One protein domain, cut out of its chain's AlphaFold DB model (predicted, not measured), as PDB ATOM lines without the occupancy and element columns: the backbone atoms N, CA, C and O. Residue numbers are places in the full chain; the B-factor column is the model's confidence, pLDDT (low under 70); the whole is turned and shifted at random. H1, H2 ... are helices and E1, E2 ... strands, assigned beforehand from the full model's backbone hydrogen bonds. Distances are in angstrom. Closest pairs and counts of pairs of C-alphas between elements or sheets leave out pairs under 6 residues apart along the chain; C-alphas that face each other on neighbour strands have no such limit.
ATOM      1  N   MET A   1     200.794 247.522 228.510       88.88
ATOM      2  CA  MET A   1     201.684 247.795 229.659       88.88
ATOM      3  C   MET A   1     200.811 248.090 230.864       88.88
ATOM      4  O   MET A   1     199.805 248.761 230.666       88.88
ATOM      5  N   TYR A   2     201.153 247.584 232.050       89.56
ATOM      6  CA  TYR A   2     200.337 247.779 233.259       89.56
ATOM      7  C   TYR A   2     200.967 248.804 234.197       89.56
ATOM      8  O   TYR A   2     202.182 249.029 234.166       89.56
ATOM      9  N   LYS A   3     200.140 249.400 235.053       89.44
ATOM     10  CA  LYS A   3     200.616 250.173 236.196       89.44
ATOM     11  C   LYS A   3     200.845 249.251 237.384       89.44
ATOM     12  O   LYS A   3     200.056 248.337 237.613       89.44
ATOM     13  N   ALA A   4     201.903 249.493 238.147       86.12
ATOM     14  CA  ALA A   4     202.207 248.688 239.323       86.12
ATOM     15  C   ALA A   4     201.079 248.751 240.370       86.12
ATOM     16  O   ALA A   4     200.817 247.752 241.031       86.12
ATOM     17  N   SER A   5     200.379 249.885 240.482       86.00
ATOM     18  CA  SER A   5     199.233 250.052 241.388       86.00
ATOM     19  C   SER A   5     197.999 249.206 241.033       86.00
ATOM     20  O   SER A   5     197.154 248.970 241.894       86.00
ATOM     21  N   GLU A   6     197.890 248.740 239.787       86.69
ATOM     22  CA  GLU A   6     196.766 247.934 239.284       86.69
ATOM     23  C   GLU A   6     197.006 246.424 239.456       86.69
ATOM     24  O   GLU A   6     196.152 245.613 239.097       86.69
ATOM     25  N   LEU A   7     198.174 246.037 239.977       86.19
ATOM     26  CA  LEU A   7     198.611 244.652 240.074       86.19
ATOM     27  C   LEU A   7     198.703 244.211 241.530       86.19
ATOM     28  O   LEU A   7     199.543 244.687 242.293       86.19
ATOM     29  N   ASP A   8     197.888 243.226 241.885       88.94
ATOM     30  CA  ASP A   8     198.130 242.367 243.040       88.94
ATOM     31  C   ASP A   8     198.743 241.026 242.592       88.94
ATOM     32  O   ASP A   8     199.022 240.804 241.406       88.94
ATOM     33  N   LEU A   9     198.991 240.127 243.546       89.75
ATOM     34  CA  LEU A   9     199.574 238.815 243.266       89.75
ATOM     35  C   LEU A   9     198.671 237.953 242.370       89.75
ATOM     36  O   LEU A   9     199.174 237.308 241.452       89.75
ATOM     37  N   ASP A  10     197.355 237.965 242.590       93.06
ATOM     38  CA  ASP A  10     196.409 237.142 241.833       93.06
ATOM     39  C   ASP A  10     196.310 237.610 240.378       93.06
ATOM     40  O   ASP A  10     196.422 236.804 239.450       93.06
ATOM     41  N   ILE A  11     196.170 238.921 240.168       92.94
ATOM     42  CA  ILE A  11     196.139 239.543 238.843       92.94
ATOM     43  C   ILE A  11     197.469 239.305 238.129       92.94
ATOM     44  O   ILE A  11     197.468 238.936 236.954       92.94
ATOM     45  N   THR A  12     198.599 239.470 238.824       92.19
ATOM     46  CA  THR A  12     199.931 239.262 238.238       92.19
ATOM     47  C   THR A  12     200.097 237.832 237.740       92.19
ATOM     48  O   THR A  12     200.477 237.629 236.586       92.19
ATOM     49  N   VAL A  13     199.790 236.841 238.586       94.12
ATOM     50  CA  VAL A  13     199.943 235.427 238.226       94.12
ATOM     51  C   VAL A  13     198.996 235.054 237.092       94.12
ATOM     52  O   VAL A  13     199.445 234.497 236.092       94.12
ATOM     53  N   LYS A  14     197.714 235.423 237.189       95.56
ATOM     54  CA  LYS A  14     196.741 235.156 236.124       95.56
ATOM     55  C   LYS A  14     197.199 235.740 234.784       95.56
ATOM     56  O   LYS A  14     197.212 235.041 233.776       95.56
ATOM     57  N   THR A  15     197.617 237.002 234.785       94.56
ATOM     58  CA  THR A  15     198.014 237.711 233.562       94.56
ATOM     59  C   THR A  15     199.299 237.134 232.962       94.56
ATOM     60  O   THR A  15     199.429 237.060 231.743       94.56
ATOM     61  N   LEU A  16     200.249 236.684 233.791       94.12
ATOM     62  CA  LEU A  16     201.449 235.995 233.309       94.12
ATOM     63  C   LEU A  16     201.122 234.660 232.639       94.12
ATOM     64  O   LEU A  16     201.697 234.362 231.597       94.12
ATOM     65  N   LEU A  17     200.201 233.881 233.212       94.00
ATOM     66  CA  LEU A  17     199.768 232.601 232.640       94.00
ATOM     67  C   LEU A  17     199.023 232.779 231.310       94.00
ATOM     68  O   LEU A  17     199.103 231.916 230.442       94.00
ATOM     69  N   GLU A  18     198.310 233.894 231.147       94.81
ATOM     70  CA  GLU A  18     197.625 234.262 229.900       94.81
ATOM     71  C   GLU A  18     198.575 234.901 228.861       94.81
ATOM     72  O   GLU A  18     198.211 235.034 227.690       94.81
ATOM     73  N   SER A  19     199.794 235.289 229.256       94.75
ATOM     74  CA  SER A  19     200.789 235.892 228.365       94.75
ATOM     75  C   SER A  19     201.418 234.838 227.457       94.75
ATOM     76  O   SER A  19     202.115 233.940 227.919       94.75
ATOM     77  N   GLU A  20     201.249 234.999 226.144       94.50
ATOM     78  CA  GLU A  20     201.787 234.076 225.135       94.50
ATOM     79  C   GLU A  20     203.301 233.846 225.278       94.50
ATOM     80  O   GLU A  20     203.795 232.730 225.130       94.50
ATOM     81  N   LEU A  21     204.048 234.909 225.584       95.75
ATOM     82  CA  LEU A  21     205.504 234.862 225.731       95.75
ATOM     83  C   LEU A  21     205.950 234.779 227.200       95.75
ATOM     84  O   LEU A  21     207.152 234.825 227.474       95.75
ATOM     85  N   GLY A  22     205.003 234.665 228.138       95.50
ATOM     86  CA  GLY A  22     205.269 234.457 229.561       95.50
ATOM     87  C   GLY A  22     205.961 235.627 230.258       95.50
ATOM     88  O   GLY A  22     206.704 235.411 231.213       95.50
ATOM     89  N   PHE A  23     205.769 236.862 229.787       96.56
ATOM     90  CA  PHE A  23     206.295 238.055 230.455       96.56
ATOM     91  C   PHE A  23     205.274 239.188 230.510       96.56
ATOM     92  O   PHE A  23     204.327 239.228 229.719       96.56
ATOM     93  N   LEU A  24     205.508 240.126 231.428       95.25
ATOM     94  CA  LEU A  24     204.745 241.358 231.581       95.25
ATOM     95  C   LEU A  24     205.670 242.562 231.773       95.25
ATOM     96  O   LEU A  24     206.768 242.438 232.315       95.25
ATOM     97  N   LEU A  25     205.196 243.730 231.335       95.12
ATOM     98  CA  LEU A  25     205.878 245.019 231.455       95.12
ATOM     99  C   LEU A  25     205.062 245.980 232.309       95.12
ATOM    100  O   LEU A  25     203.854 246.144 232.077       95.12
ATOM    101  N   PHE A  26     205.745 246.658 233.231       90.00
ATOM    102  CA  PHE A  26     205.115 247.498 234.243       90.00
ATOM    103  C   PHE A  26     205.782 248.861 234.376       90.00
ATOM    104  O   PHE A  26     207.005 248.972 234.267       90.00
ATOM    105  N   ILE A  27     204.977 249.878 234.676       90.56
ATOM    106  CA  ILE A  27     205.432 251.206 235.104       90.56
ATOM    107  C   ILE A  27     205.117 251.369 236.588       90.56
ATOM    108  O   ILE A  27     204.000 251.078 237.015       90.56
ATOM    109  N   SER A  28     206.080 251.868 237.358       84.56
ATOM    110  CA  SER A  28     205.852 252.330 238.724       84.56
ATOM    111  C   SER A  28     205.203 253.713 238.655       84.56
ATOM    112  O   SER A  28     205.845 254.716 238.342       84.56
ATOM    113  N   ASP A  29     203.890 253.747 238.855       82.12
ATOM    114  CA  ASP A  29     203.049 254.936 238.728       82.12
ATOM    115  C   ASP A  29     202.803 255.652 240.063       82.12
ATOM    116  O   ASP A  29     202.159 256.700 240.087       82.12
ATOM    117  N   ASN A  30     203.333 255.115 241.165       67.62
ATOM    118  CA  ASN A  30     203.209 255.694 242.494       67.62
ATOM    119  C   ASN A  30     204.587 255.826 243.164       67.62
ATOM    120  O   ASN A  30     205.460 254.979 242.988       67.62
ATOM    121  N   THR A  31     204.800 256.909 243.914       58.31
ATOM    122  CA  THR A  31     206.096 257.216 244.553       58.31
ATOM    123  C   THR A  31     206.365 256.390 245.811       58.31
ATOM    124  O   THR A  31     207.511 256.299 246.252       58.31
ATOM    125  N   ASP A  32     205.326 255.773 246.375       54.97
ATOM    126  CA  ASP A  32     205.453 254.834 247.484       54.97
ATOM    127  C   ASP A  32     205.796 253.437 246.965       54.97
ATOM    128  O   ASP A  32     205.209 252.966 245.996       54.97
ATOM    129  N   ARG A  33     206.789 252.801 247.608       62.84
ATOM    130  CA  ARG A  33     207.426 251.535 247.194       62.84
ATOM    131  C   ARG A  33     206.404 250.519 246.675       62.84
ATOM    132  O   ARG A  33     205.759 249.838 247.469       62.84
ATOM    133  N   ASP A  34     206.332 250.367 245.357       73.25
ATOM    134  CA  ASP A  34     205.576 249.279 244.750       73.25
ATOM    135  C   ASP A  34     206.200 247.917 245.121       73.25
ATOM    136  O   ASP A  34     207.378 247.819 245.484       73.25
ATOM    137  N   MET A  35     205.403 246.848 245.057       75.81
ATOM    138  CA  MET A  35     205.830 245.497 245.439       75.81
ATOM    139  C   MET A  35     207.099 245.049 244.695       75.81
ATOM    140  O   MET A  35     207.967 244.411 245.290       75.81
ATOM    141  N   PHE A  36     207.257 245.418 243.423       81.12
ATOM    142  CA  PHE A  36     208.416 245.040 242.610       81.12
ATOM    143  C   PHE A  36     209.683 245.771 243.060       81.12
ATOM    144  O   PHE A  36     210.752 245.164 243.156       81.12
ATOM    145  N   SER A  37     209.552 247.040 243.455       78.81
ATOM    146  CA  SER A  37     210.616 247.793 244.125       78.81
ATOM    147  C   SER A  37     211.064 247.130 245.437       78.81
ATOM    148  O   SER A  37     212.244 247.186 245.787       78.81
ATOM    149  N   ILE A  38     210.143 246.517 246.191       77.81
ATOM    150  CA  ILE A  38     210.472 245.783 247.427       77.81
ATOM    151  C   ILE A  38     211.209 244.483 247.097       77.81
ATOM    152  O   ILE A  38     212.246 244.212 247.701       77.81
ATOM    153  N   LEU A  39     210.715 243.720 246.117       77.56
ATOM    154  CA  LEU A  39     211.333 242.466 245.677       77.56
ATOM    155  C   LEU A  39     212.777 242.681 245.200       77.56
ATOM    156  O   LEU A  39     213.668 241.942 245.608       77.56
ATOM    157  N   LEU A  40     213.035 243.739 244.424       77.81
ATOM    158  CA  LEU A  40     214.387 244.063 243.954       77.81
ATOM    159  C   LEU A  40     215.334 244.547 245.053       77.81
ATOM    160  O   LEU A  40     216.535 244.364 244.933       77.81
ATOM    161  N   LYS A  41     214.842 245.152 246.139       78.06
ATOM    162  CA  LYS A  41     215.723 245.528 247.263       78.06
ATOM    163  C   LYS A  41     216.277 244.320 248.012       78.06
ATOM    164  O   LYS A  41     217.298 244.447 248.679       78.06
ATOM    165  N   GLY A  42     215.582 243.186 247.944       72.62
ATOM    166  CA  GLY A  42     215.976 241.949 248.611       72.62
ATOM    167  C   GLY A  42     216.881 241.038 247.782       72.62
ATOM    168  O   GLY A  42     217.313 240.023 248.319       72.62
ATOM    169  N   GLY A  43     217.158 241.364 246.514       76.81
ATOM    170  CA  GLY A  43     217.858 240.463 245.598       76.81
ATOM    171  C   GLY A  43     218.318 241.122 244.298       76.81
ATOM    172  O   GLY A  43     218.415 242.341 244.181       76.81
ATOM    173  N   THR A  44     218.627 240.297 243.310       84.44
ATOM    174  CA  THR A  44     219.105 240.681 241.980       84.44
ATOM    175  C   THR A  44     218.149 240.174 240.902       84.44
ATOM    176  O   THR A  44     217.317 239.305 241.147       84.44
ATOM    177  N   TYR A  45     218.280 240.673 239.670       82.94
ATOM    178  CA  TYR A  45     217.454 240.187 238.556       82.94
ATOM    179  C   TYR A  45     217.730 238.718 238.186       82.94
ATOM    180  O   TYR A  45     216.937 238.101 237.478       82.94
ATOM    181  N   GLU A  46     218.866 238.171 238.630       87.81
ATOM    182  CA  GLU A  46     219.256 236.775 238.413       87.81
ATOM    183  C   GLU A  46     218.544 235.836 239.405       87.81
ATOM    184  O   GLU A  46     218.456 234.631 239.155       87.81
ATOM    185  N   ASP A  47     217.973 236.376 240.487       88.75
ATOM    186  CA  ASP A  47     217.255 235.589 241.482       88.75
ATOM    187  C   ASP A  47     215.905 235.100 240.952       88.75
ATOM    188  O   ASP A  47     215.189 235.786 240.214       88.75
ATOM    189  N   ARG A  48     215.554 233.877 241.357       90.69
ATOM    190  CA  ARG A  48     214.245 233.273 241.108       90.69
ATOM    191  C   ARG A  48     213.301 233.633 242.248       90.69
ATOM    192  O   ARG A  48     213.541 233.274 243.398       90.69
ATOM    193  N   ILE A  49     212.209 234.302 241.912       90.25
ATOM    194  CA  ILE A  49     211.185 234.750 242.851       90.25
ATOM    195  C   ILE A  49     209.987 233.812 242.734       90.25
ATOM    196  O   ILE A  49     209.383 233.703 241.669       90.25
ATOM    197  N   GLY A  50     209.632 233.146 243.833       90.06
ATOM    198  CA  GLY A  50     208.383 232.394 243.926       90.06
ATOM    199  C   GLY A  50     207.210 233.340 244.170       90.06
ATOM    200  O   GLY A  50     207.228 234.109 245.130       90.06
ATOM    201  N   VAL A  51     206.188 233.273 243.320       89.31
ATOM    202  CA  VAL A  51     204.965 234.074 243.434       89.31
ATOM    203  C   VAL A  51     203.781 233.122 243.563       89.31
ATOM    204  O   VAL A  51     203.599 232.236 242.727       89.31
ATOM    205  N   PHE A  52     202.993 233.285 244.624       91.00
ATOM    206  CA  PHE A  52     201.723 232.582 244.792       91.00
ATOM    207  C   PHE A  52     200.572 233.550 244.567       91.00
ATOM    208  O   PHE A  52     200.501 234.591 245.220       91.00
ATOM    209  N   GLY A  53     199.685 233.186 243.655       90.06
ATOM    210  CA  GLY A  53     198.505 233.956 243.299       90.06
ATOM    211  C   GLY A  53     197.653 233.153 242.328       90.06
ATOM    212  O   GLY A  53     198.128 232.194 241.721       90.06
ATOM    213  N   TYR A  54     196.379 233.492 242.204       93.19
ATOM    214  CA  TYR A  54     195.426 232.795 241.345       93.19
ATOM    215  C   TYR A  54     195.399 231.275 241.613       93.19
ATOM    216  O   TYR A  54     195.329 230.455 240.699       93.19
ATOM    217  N   ASN A  55     195.490 230.896 242.896       92.88
ATOM    218  CA  ASN A  55     195.576 229.508 243.371       92.88
ATOM    219  C   ASN A  55     196.697 228.671 242.729       92.88
ATOM    220  O   ASN A  55     196.597 227.444 242.681       92.88
ATOM    221  N   THR A  56     197.770 229.303 242.254       93.06
ATOM    222  CA  THR A  56     198.921 228.595 241.699       93.06
ATOM    223  C   THR A  56     200.242 229.222 242.123       93.06
ATOM    224  O   THR A  56     200.319 230.393 242.496       93.06
ATOM    225  N   HIS A  57     201.294 228.412 242.077       92.62
ATOM    226  CA  HIS A  57     202.664 228.853 242.293       92.62
ATOM    227  C   HIS A  57     203.367 228.976 240.948       92.62
ATOM    228  O   HIS A  57     203.393 228.022 240.173       92.62
ATOM    229  N   ILE A  58     203.979 230.131 240.710       93.19
ATOM    230  CA  ILE A  58     204.885 230.342 239.585       93.19
ATOM    231  C   ILE A  58     206.247 230.796 240.097       93.19
ATOM    232  O   ILE A  58     206.363 231.377 241.180       93.19
ATOM    233  N   THR A  59     207.275 230.548 239.296       94.69
ATOM    234  CA  THR A  59     208.603 231.110 239.519       94.69
ATOM    235  C   THR A  59     208.864 232.168 238.457       94.69
ATOM    236  O   THR A  59     208.537 231.987 237.285       94.69
ATOM    237  N   CYS A  60     209.440 233.295 238.864       94.06
ATOM    238  CA  CYS A  60     209.688 234.427 237.985       94.06
ATOM    239  C   CYS A  60     211.093 235.002 238.169       94.06
ATOM    240  O   CYS A  60     211.673 234.926 239.247       94.06
ATOM    241  N   HIS A  61     211.591 235.666 237.132       94.56
ATOM    242  CA  HIS A  61     212.668 236.646 237.225       94.56
ATOM    243  C   HIS A  61     212.090 238.053 237.108       94.56
ATOM    244  O   HIS A  61     211.208 238.300 236.281       94.56
ATOM    245  N   LEU A  62     212.611 238.982 237.907       93.44
ATOM    246  CA  LEU A  62     212.226 240.390 237.881       93.44
ATOM    247  C   LEU A  62     213.401 241.232 237.387       93.44
ATOM    248  O   LEU A  62     214.405 241.389 238.074       93.44
ATOM    249  N   PHE A  63     213.265 241.793 236.191       93.50
ATOM    250  CA  PHE A  63     214.289 242.616 235.568       93.50
ATOM    251  C   PHE A  63     213.983 244.103 235.763       93.50
ATOM    252  O   PHE A  63     212.914 244.564 235.350       93.50
ATOM    253  N   PRO A  64     214.919 244.885 236.323       91.12
ATOM    254  CA  PRO A  64     214.818 246.330 236.310       91.12
ATOM    255  C   PRO A  64     215.182 246.881 234.924       91.12
ATOM    256  O   PRO A  64     216.295 246.689 234.431       91.12
ATOM    257  N   LEU A  65     214.242 247.590 234.297       91.81
ATOM    258  CA  LEU A  65     214.437 248.252 233.008       91.81
ATOM    259  C   LEU A  65     214.744 249.736 233.213       91.81
ATOM    260  O   LEU A  65     215.853 250.162 232.918       91.81
ATOM    261  N   MET A  66     213.823 250.518 233.776       86.44
ATOM    262  CA  MET A  66     214.075 251.879 234.279       86.44
ATOM    263  C   MET A  66     214.809 252.831 233.308       86.44
ATOM    264  O   MET A  66     215.655 253.621 233.735       86.44
ATOM    265  N   TYR A  67     214.549 252.753 231.997       84.81
ATOM    266  CA  TYR A  67     215.276 253.540 230.980       84.81
ATOM    267  C   TYR A  67     215.153 255.059 231.160       84.81
ATOM    268  O   TYR A  67     216.025 255.801 230.719       84.81
ATOM    269  N   HIS A  68     214.075 255.519 231.793       78.19
ATOM    270  CA  HIS A  68     213.742 256.935 231.961       78.19
ATOM    271  C   HIS A  68     214.050 257.485 233.363       78.19
ATOM    272  O   HIS A  68     213.663 258.612 233.672       78.19
ATOM    273  N   LYS A  69     214.713 256.710 234.230       74.75
ATOM    274  CA  LYS A  69     215.182 257.170 235.547       74.75
ATOM    275  C   LYS A  69     216.711 257.195 235.545       74.75
ATOM    276  O   LYS A  69     217.331 256.314 234.957       74.75
ATOM    277  N   ALA A  70     217.306 258.221 236.149       65.88
ATOM    278  CA  ALA A  70     218.752 258.293 236.339       65.88
ATOM    279  C   ALA A  70     219.154 257.380 237.505       65.88
ATOM    280  O   ALA A  70     218.493 257.413 238.546       65.88
ATOM    281  N   HIS A  71     220.220 256.593 237.341       66.88
ATOM    282  CA  HIS A  71     220.705 255.664 238.365       66.88
ATOM    283  C   HIS A  71     222.194 255.871 238.621       66.88
ATOM    284  O   HIS A  71     222.944 256.232 237.722       66.88
ATOM    285  N   GLU A  72     222.630 255.611 239.852       59.00
ATOM    286  CA  GLU A  72     224.045 255.730 240.230       59.00
ATOM    287  C   GLU A  72     224.904 254.568 239.683       59.00
ATOM    288  O   GLU A  72     226.099 254.745 239.473       59.00
ATOM    289  N   ASN A  73     224.295 253.408 239.383       62.22
ATOM    290  CA  ASN A  73     224.964 252.190 238.897       62.22
ATOM    291  C   ASN A  73     224.437 251.729 237.525       62.22
ATOM    292  O   ASN A  73     223.842 250.660 237.392       62.22
ATOM    293  N   ASP A  74     224.678 252.512 236.473       64.00
ATOM    294  CA  ASP A  74     224.195 252.212 235.112       64.00
ATOM    295  C   ASP A  74     224.647 250.843 234.556       64.00
ATOM    296  O   ASP A  74     223.930 250.238 233.755       64.00
ATOM    297  N   CYS A  75     225.805 250.319 234.981       60.34
ATOM    298  CA  CYS A  75     226.353 249.057 234.463       60.34
ATOM    299  C   CYS A  75     225.439 247.846 234.740       60.34
ATOM    300  O   CYS A  75     225.196 247.036 233.839       60.34
ATOM    301  N   ASP A  76     224.861 247.764 235.943       79.88
ATOM    302  CA  ASP A  76     223.990 246.650 236.335       79.88
ATOM    303  C   ASP A  76     222.661 246.683 235.573       79.88
ATOM    304  O   ASP A  76     222.172 245.648 235.112       79.88
ATOM    305  N   TYR A  77     222.112 247.880 235.339       85.50
ATOM    306  CA  TYR A  77     220.897 248.047 234.541       85.50
ATOM    307  C   TYR A  77     221.126 247.702 233.069       85.50
ATOM    308  O   TYR A  77     220.269 247.067 232.457       85.50
ATOM    309  N   VAL A  78     222.272 248.068 232.483       88.75
ATOM    310  CA  VAL A  78     222.605 247.684 231.099       88.75
ATOM    311  C   VAL A  78     222.629 246.161 230.954       88.75
ATOM    312  O   VAL A  78     222.007 245.624 230.032       88.75
ATOM    313  N   LYS A  79     223.272 245.454 231.893       90.38
ATOM    314  CA  LYS A  79     223.315 243.984 231.897       90.38
ATOM    315  C   LYS A  79     221.922 243.376 232.102       90.38
ATOM    316  O   LYS A  79     221.552 242.454 231.371       90.38
ATOM    317  N   ALA A  80     221.128 243.904 233.036       91.69
ATOM    318  CA  ALA A  80     219.760 243.448 233.283       91.69
ATOM    319  C   ALA A  80     218.867 243.607 232.038       91.69
ATOM    320  O   ALA A  80     218.202 242.659 231.621       91.69
ATOM    321  N   ARG A  81     218.908 244.779 231.390       93.62
ATOM    322  CA  ARG A  81     218.155 245.089 230.161       93.62
ATOM    323  C   ARG A  81     218.529 244.168 229.005       93.62
ATOM    324  O   ARG A  81     217.642 243.675 228.309       93.62
ATOM    325  N   ALA A  82     219.825 243.929 228.802       94.06
ATOM    326  CA  ALA A  82     220.289 243.015 227.764       94.06
ATOM    327  C   ALA A  82     219.763 241.597 228.022       94.06
ATOM    328  O   ALA A  82     219.137 241.007 227.141       94.06
ATOM    329  N   ASN A  83     219.926 241.079 229.243       95.12
ATOM    330  CA  ASN A  83     219.425 239.752 229.608       95.12
ATOM    331  C   ASN A  83     217.903 239.633 229.464       95.12
ATOM    332  O   ASN A  83     217.423 238.609 228.973       95.12
ATOM    333  N   ALA A  84     217.146 240.668 229.829       96.19
ATOM    334  CA  ALA A  84     215.704 240.708 229.614       96.19
ATOM    335  C   ALA A  84     215.358 240.525 228.125       96.19
ATOM    336  O   ALA A  84     214.558 239.656 227.778       96.19
ATOM    337  N   LEU A  85     216.022 241.271 227.234       97.06
ATOM    338  CA  LEU A  85     215.815 241.159 225.786       97.06
ATOM    339  C   LEU A  85     216.221 239.791 225.232       97.06
ATOM    340  O   LEU A  85     215.486 239.241 224.414       97.06
ATOM    341  N   HIS A  86     217.339 239.213 225.678       96.88
ATOM    342  CA  HIS A  86     217.737 237.865 225.254       96.88
ATOM    343  C   HIS A  86     216.715 236.804 225.680       96.88
ATOM    344  O   HIS A  86     216.388 235.922 224.885       96.88
ATOM    345  N   ASN A  87     216.170 236.898 226.896       96.62
ATOM    346  CA  ASN A  87     215.141 235.969 227.359       96.62
ATOM    347  C   ASN A  87     213.844 236.099 226.549       96.62
ATOM    348  O   ASN A  87     213.301 235.090 226.096       96.62
ATOM    349  N   VAL A  88     213.379 237.327 226.300       97.00
ATOM    350  CA  VAL A  88     212.190 237.554 225.463       97.00
ATOM    351  C   VAL A  88     212.436 237.098 224.026       97.00
ATOM    352  O   VAL A  88     211.566 236.475 223.427       97.00
ATOM    353  N   PHE A  89     213.632 237.321 223.478       97.69
ATOM    354  CA  PHE A  89     213.993 236.857 222.138       97.69
ATOM    355  C   PHE A  89     214.009 235.338 222.016       97.69
ATOM    356  O   PHE A  89     213.571 234.802 220.996       97.69
ATOM    357  N   LYS A  90     214.476 234.645 223.059       96.19
ATOM    358  CA  LYS A  90     214.404 233.188 223.137       96.19
ATOM    359  C   LYS A  90     212.948 232.723 223.090       96.19
ATOM    360  O   LYS A  90     212.603 231.982 222.180       96.19
ATOM    361  N   ARG A  91     212.078 233.246 223.965       95.88
ATOM    362  CA  ARG A  91     210.637 232.912 223.974       95.88
ATOM    363  C   ARG A  91     209.963 233.234 222.631       95.88
ATOM    364  O   ARG A  91     209.219 232.421 222.098       95.88
ATOM    365  N   TRP A  92     210.274 234.387 222.042       96.81
ATOM    366  CA  TRP A  92     209.767 234.812 220.733       96.81
ATOM    367  C   TRP A  92     210.238 233.893 219.592       96.81
ATOM    368  O   TRP A  92     209.488 233.607 218.658       96.81
ATOM    369  N   THR A  93     211.476 233.399 219.672       96.50
ATOM    370  CA  THR A  93     212.019 232.404 218.738       96.50
ATOM    371  C   THR A  93     211.348 231.047 218.918       96.50
ATOM    372  O   THR A  93     210.950 230.453 217.917       96.50
ATOM    373  N   ASP A  94     211.172 230.593 220.161       95.06
ATOM    374  CA  ASP A  94     210.515 229.324 220.503       95.06
ATOM    375  C   ASP A  94     209.042 229.312 220.052       95.06
ATOM    376  O   ASP A  94     208.546 228.291 219.581       95.06
ATOM    377  N   ALA A  95     208.371 230.468 220.082       95.62
ATOM    378  CA  ALA A  95     207.033 230.672 219.517       95.62
ATOM    379  C   ALA A  95     207.000 230.700 217.968       95.62
ATOM    380  O   ALA A  95     205.939 230.832 217.358       95.62
ATOM    381  N   GLY A  96     208.150 230.574 217.296       96.31
ATOM    382  CA  GLY A  96     208.248 230.472 215.836       96.31
ATOM    383  C   GLY A  96     208.263 231.809 215.090       96.31
ATOM    384  O   GLY A  96     208.208 231.836 213.855       96.31
ATOM    385  N   TYR A  97     208.373 232.938 215.794       96.38
ATOM    386  CA  TYR A  97     208.362 234.253 215.153       96.38
ATOM    387  C   TYR A  97     209.690 234.615 214.467       96.38
ATOM    388  O   TYR A  97     209.708 235.409 213.515       96.38
ATOM    389  N   ASN A  98     210.800 233.982 214.864       95.38
ATOM    390  CA  ASN A  98     212.133 234.188 214.288       95.38
ATOM    391  C   ASN A  98     212.332 233.457 212.947       95.38
ATOM    392  O   ASN A  98     213.182 232.580 212.801       95.38
ATOM    393  N   LYS A  99     211.559 233.858 211.933       92.00
ATOM    394  CA  LYS A  99     211.528 233.223 210.598       92.00
ATOM    395  C   LYS A  99     212.852 233.268 209.830       92.00
ATOM    396  O   LYS A  99     213.034 232.500 208.895       92.00
ATOM    397  N   TYR A 100     213.740 234.196 210.178       89.62
ATOM    398  CA  TYR A 100     215.036 234.368 209.514       89.62
ATOM    399  C   TYR A 100     216.205 233.873 210.367       89.62
ATOM    400  O   TYR A 100     217.353 234.131 210.016       89.62
ATOM    401  N   HIS A 101     215.916 233.184 211.478       91.06
ATOM    402  CA  HIS A 101     216.913 232.579 212.362       91.06
ATOM    403  C   HIS A 101     218.030 233.551 212.762       91.06
ATOM    404  O   HIS A 101     219.216 233.212 212.757       91.06
ATOM    405  N   ALA A 102     217.647 234.785 213.098       94.81
ATOM    406  CA  ALA A 102     218.588 235.742 213.650       94.81
ATOM    407  C   ALA A 102     219.188 235.157 214.935       94.81
ATOM    408  O   ALA A 102     218.465 234.601 215.761       94.81
ATOM    409  N   LYS A 103     220.513 235.266 215.078       91.81
ATOM    410  CA  LYS A 103     221.247 234.702 216.222       91.81
ATOM    411  C   LYS A 103     221.100 235.541 217.486       91.81
ATOM    412  O   LYS A 103     221.162 235.004 218.580       91.81
ATOM    413  N   GLU A 104     220.905 236.844 217.312       93.56
ATOM    414  CA  GLU A 104     220.911 237.827 218.388       93.56
ATOM    415  C   GLU A 104     219.703 238.762 218.265       93.56
ATOM    416  O   GLU A 104     219.358 239.142 217.136       93.56
ATOM    417  N   PRO A 105     219.101 239.195 219.391       94.62
ATOM    418  CA  PRO A 105     217.939 240.082 219.385       94.62
ATOM    419  C   PRO A 105     218.212 241.388 218.642       94.62
ATOM    420  O   PRO A 105     217.442 241.788 217.772       94.62
ATOM    421  N   PHE A 106     219.352 242.019 218.931       92.06
ATOM    422  CA  PHE A 106     219.722 243.333 218.396       92.06
ATOM    423  C   PHE A 106     219.947 243.334 216.877       92.06
ATOM    424  O   PHE A 106     219.815 244.371 216.234       92.06
ATOM    425  N   ASN A 107     220.227 242.166 216.290       92.12
ATOM    426  CA  ASN A 107     220.385 241.995 214.846       92.12
ATOM    427  C   ASN A 107     219.075 241.578 214.153       92.12
ATOM    428  O   ASN A 107     219.038 241.420 212.932       92.12
ATOM    429  N   CYS A 108     217.988 241.391 214.906       96.12
ATOM    430  CA  CYS A 108     216.691 240.991 214.383       96.12
ATOM    431  C   CYS A 108     215.744 242.195 214.315       96.12
ATOM    432  O   CYS A 108     215.038 242.507 215.272       96.12
ATOM    433  N   LYS A 109     215.672 242.854 213.151       94.81
ATOM    434  CA  LYS A 109     214.816 244.041 212.967       94.81
ATOM    435  C   LYS A 109     213.356 243.799 213.375       94.81
ATOM    436  O   LYS A 109     212.801 244.592 214.117       94.81
ATOM    437  N   LYS A 110     212.758 242.677 212.953       96.56
ATOM    438  CA  LYS A 110     211.362 242.339 213.296       96.56
ATOM    439  C   LYS A 110     211.141 242.194 214.800       96.56
ATOM    440  O   LYS A 110     210.091 242.579 215.299       96.56
ATOM    441  N   PHE A 111     212.120 241.634 215.504       97.75
ATOM    442  CA  PHE A 111     212.059 241.531 216.953       97.75
ATOM    443  C   PHE A 111     212.167 242.909 217.607       97.75
ATOM    444  O   PHE A 111     211.374 243.225 218.484       97.75
ATOM    445  N   MET A 112     213.086 243.760 217.148       96.88
ATOM    446  CA  MET A 112     213.204 245.124 217.671       96.88
ATOM    447  C   MET A 112     211.947 245.962 217.395       96.88
ATOM    448  O   MET A 112     211.509 246.696 218.276       96.88
ATOM    449  N   ASP A 113     211.321 245.806 216.225       96.69
ATOM    450  CA  ASP A 113     210.033 246.435 215.908       96.69
ATOM    451  C   ASP A 113     208.936 245.965 216.884       96.69
ATOM    452  O   ASP A 113     208.176 246.783 217.404       96.69
ATOM    453  N   PHE A 114     208.897 244.664 217.201       96.62
ATOM    454  CA  PHE A 114     208.006 244.108 218.223       96.62
ATOM    455  C   PHE A 114     208.274 244.710 219.611       96.62
ATOM    456  O   PHE A 114     207.352 245.234 220.230       96.62
ATOM    457  N   ILE A 115     209.525 244.724 220.076       96.69
ATOM    458  CA  ILE A 115     209.904 245.307 221.373       96.69
ATOM    459  C   ILE A 115     209.514 246.788 221.460       96.69
ATOM    460  O   ILE A 115     208.951 247.225 222.465       96.69
ATOM    461  N   ASN A 116     209.745 247.554 220.395       94.75
ATOM    462  CA  ASN A 116     209.356 248.961 220.336       94.75
ATOM    463  C   ASN A 116     207.832 249.138 220.382       94.75
ATOM    464  O   ASN A 116     207.351 250.055 221.044       94.75
ATOM    465  N   SER A 117     207.068 248.245 219.740       96.12
ATOM    466  CA  SER A 117     205.597 248.280 219.776       96.12
ATOM    467  C   SER A 117     205.011 248.043 221.175       96.12
ATOM    468  O   SER A 117     203.905 248.495 221.456       96.12
ATOM    469  N   LEU A 118     205.764 247.389 222.066       94.75
ATOM    470  CA  LEU A 118     205.400 247.206 223.474       94.75
ATOM    471  C   LEU A 118     205.719 248.427 224.347       94.75
ATOM    472  O   LEU A 118     205.513 248.374 225.559       94.75
ATOM    473  N   GLU A 119     206.269 249.490 223.756       94.38
ATOM    474  CA  GLU A 119     206.775 250.666 224.460       94.38
ATOM    475  C   GLU A 119     207.849 250.328 225.513       94.38
ATOM    476  O   GLU A 119     207.929 250.968 226.558       94.38
ATOM    477  N   TRP A 120     208.703 249.332 225.252       94.62
ATOM    478  CA  TRP A 120     209.676 248.776 226.211       94.62
ATOM    479  C   TRP A 120     210.484 249.812 227.010       94.62
ATOM    480  O   TRP A 120     210.714 249.641 228.205       94.62
ATOM    481  N   SER A 121     210.897 250.911 226.375       91.69
ATOM    482  CA  SER A 121     211.668 251.984 227.018       91.69
ATOM    483  C   SER A 121     210.879 252.797 228.052       91.69
ATOM    484  O   SER A 121     211.473 253.586 228.782       91.69
ATOM    485  N   ARG A 122     209.553 252.651 228.108       91.88
ATOM    486  CA  ARG A 122     208.692 253.270 229.126       91.88
ATOM    487  C   ARG A 122     208.489 252.377 230.346       91.88
ATOM    488  O   ARG A 122     207.993 252.871 231.347       91.88
ATOM    489  N   ALA A 123     208.824 251.090 230.262       92.75
ATOM    490  CA  ALA A 123     208.677 250.178 231.383       92.75
ATOM    491  C   ALA A 123     209.780 250.402 232.426       92.75
ATOM    492  O   ALA A 123     210.967 250.527 232.106       92.75
ATOM    493  N   ASP A 124     209.373 250.369 233.688       90.81
ATOM    494  CA  ASP A 124     210.264 250.345 234.840       90.81
ATOM    495  C   ASP A 124     210.744 248.917 235.122       90.81
ATOM    496  O   ASP A 124     211.919 248.709 235.425       90.81
ATOM    497  N   TYR A 125     209.864 247.928 234.949       92.25
ATOM    498  CA  TYR A 125     210.131 246.526 235.263       92.25
ATOM    499  C   TYR A 125     209.630 245.580 234.172       92.25
ATOM    500  O   TYR A 125     208.619 245.845 233.517       92.25
ATOM    501  N   MET A 126     210.304 244.437 234.045       95.56
ATOM    502  CA  MET A 126     209.783 243.260 233.355       95.56
ATOM    503  C   MET A 126     209.763 242.072 234.311       95.56
ATOM    504  O   MET A 126     210.793 241.723 234.884       95.56
ATOM    505  N   LEU A 127     208.617 241.411 234.426       94.94
ATOM    506  CA  LEU A 127     208.500 240.131 235.115       94.94
ATOM    507  C   LEU A 127     208.399 239.022 234.071       94.94
ATOM    508  O   LEU A 127     207.575 239.106 233.162       94.94
ATOM    509  N   LEU A 128     209.252 238.013 234.189       96.06
ATOM    510  CA  LEU A 128     209.338 236.889 233.264       96.06
ATOM    511  C   LEU A 128     209.106 235.593 234.025       96.06
ATOM    512  O   LEU A 128     209.840 235.303 234.966       96.06
TER     513      LEU A 128
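Overview. This is residues 1 to 128 of the 131 residues of an uncharacterized protein of Clostridium sp. HMb25 (UniProt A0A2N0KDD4). A strongly twisted antiparallel sheet of four strands is the middle layer, with the long helix H3 over one face and the shorter H1 and H2 over the other. The small helix H4 is off the sheet, near H3, while residues 70 to 75 stick out. The printed part has 128 residues, with four named helices and four named strands in the order H1 E1 H2 E2 E3 H3 H4 E4; across the sheet the order is E1 E4 E3 E2. The class is mixed, helices and strands. The whole is compact, with a radius of gyration of the C-alphas of 14.6 A and spans of 42 by 38 by 24 A.

Along the chain. H1 is residues 9 to 18, 14.3 A long, beginning at C-alpha 9 (199.574, 238.815, 243.266). E1 is residues 23 to 27, 14.0 A, and H2 residues 35 to 41, 10.1 A. E2, residues 49 to 53, 12.7 A, and E3, residues 56 to 64, 24.4 A, form a hairpin. H3 is residues 74 to 94, 30.4 A, beginning at C-alpha 74 (224.195, 252.212, 235.112). H4 is residues 109 to 117, 12.2 A. E4, residues 125 to 128, 9.9 A, ends at C-alpha 128 (209.338, 236.889, 233.264).

Arrangement. E1 and E2 are the edge strands. E1 and E4 are antiparallel at 165 degrees, with N 24 and O 127 2.9 A apart, within hydrogen-bond range. E3 pairs with E4 over residues 61 to 64, where N 61 and O 128 are 2.8 A apart, and with E2 over residues 56 to 60, where N 49 and O 60 are 2.8 A apart. Residues 2 to 3 pair with residues 26 to 27 of E1, parallel. H3 is on the sheet at a height of 9.6 A; its closest C-alphas to E3, Ala 80 and Phe 63, are 6.0 A apart. On the opposite face from H3, H2 has a height over the sheet of 8.7 A, with C-alphas Leu 40 and Leu 62 of E3 7.4 A apart. H1 is on the same face as H2; its closest C-alphas to E2, Asp 10 and Gly 53, are 4.1 A apart. H3 and H4 are close but not clearly touching, with C-alphas Phe 89 and Phe 111 7.2 A apart. In the four helices every O i to N i+4 pair is within hydrogen-bond range.

Size, cuts and confidence. The C-alphas farthest apart, of Asp 32 and Tyr 100, are 44.2 A from each other. The printed part has no cut. The link from H3 to H4, residues 95 to 108, is long. Mean pLDDT of the printed part is 88.7; residues 30 to 33 and 70 to 75 are under 70.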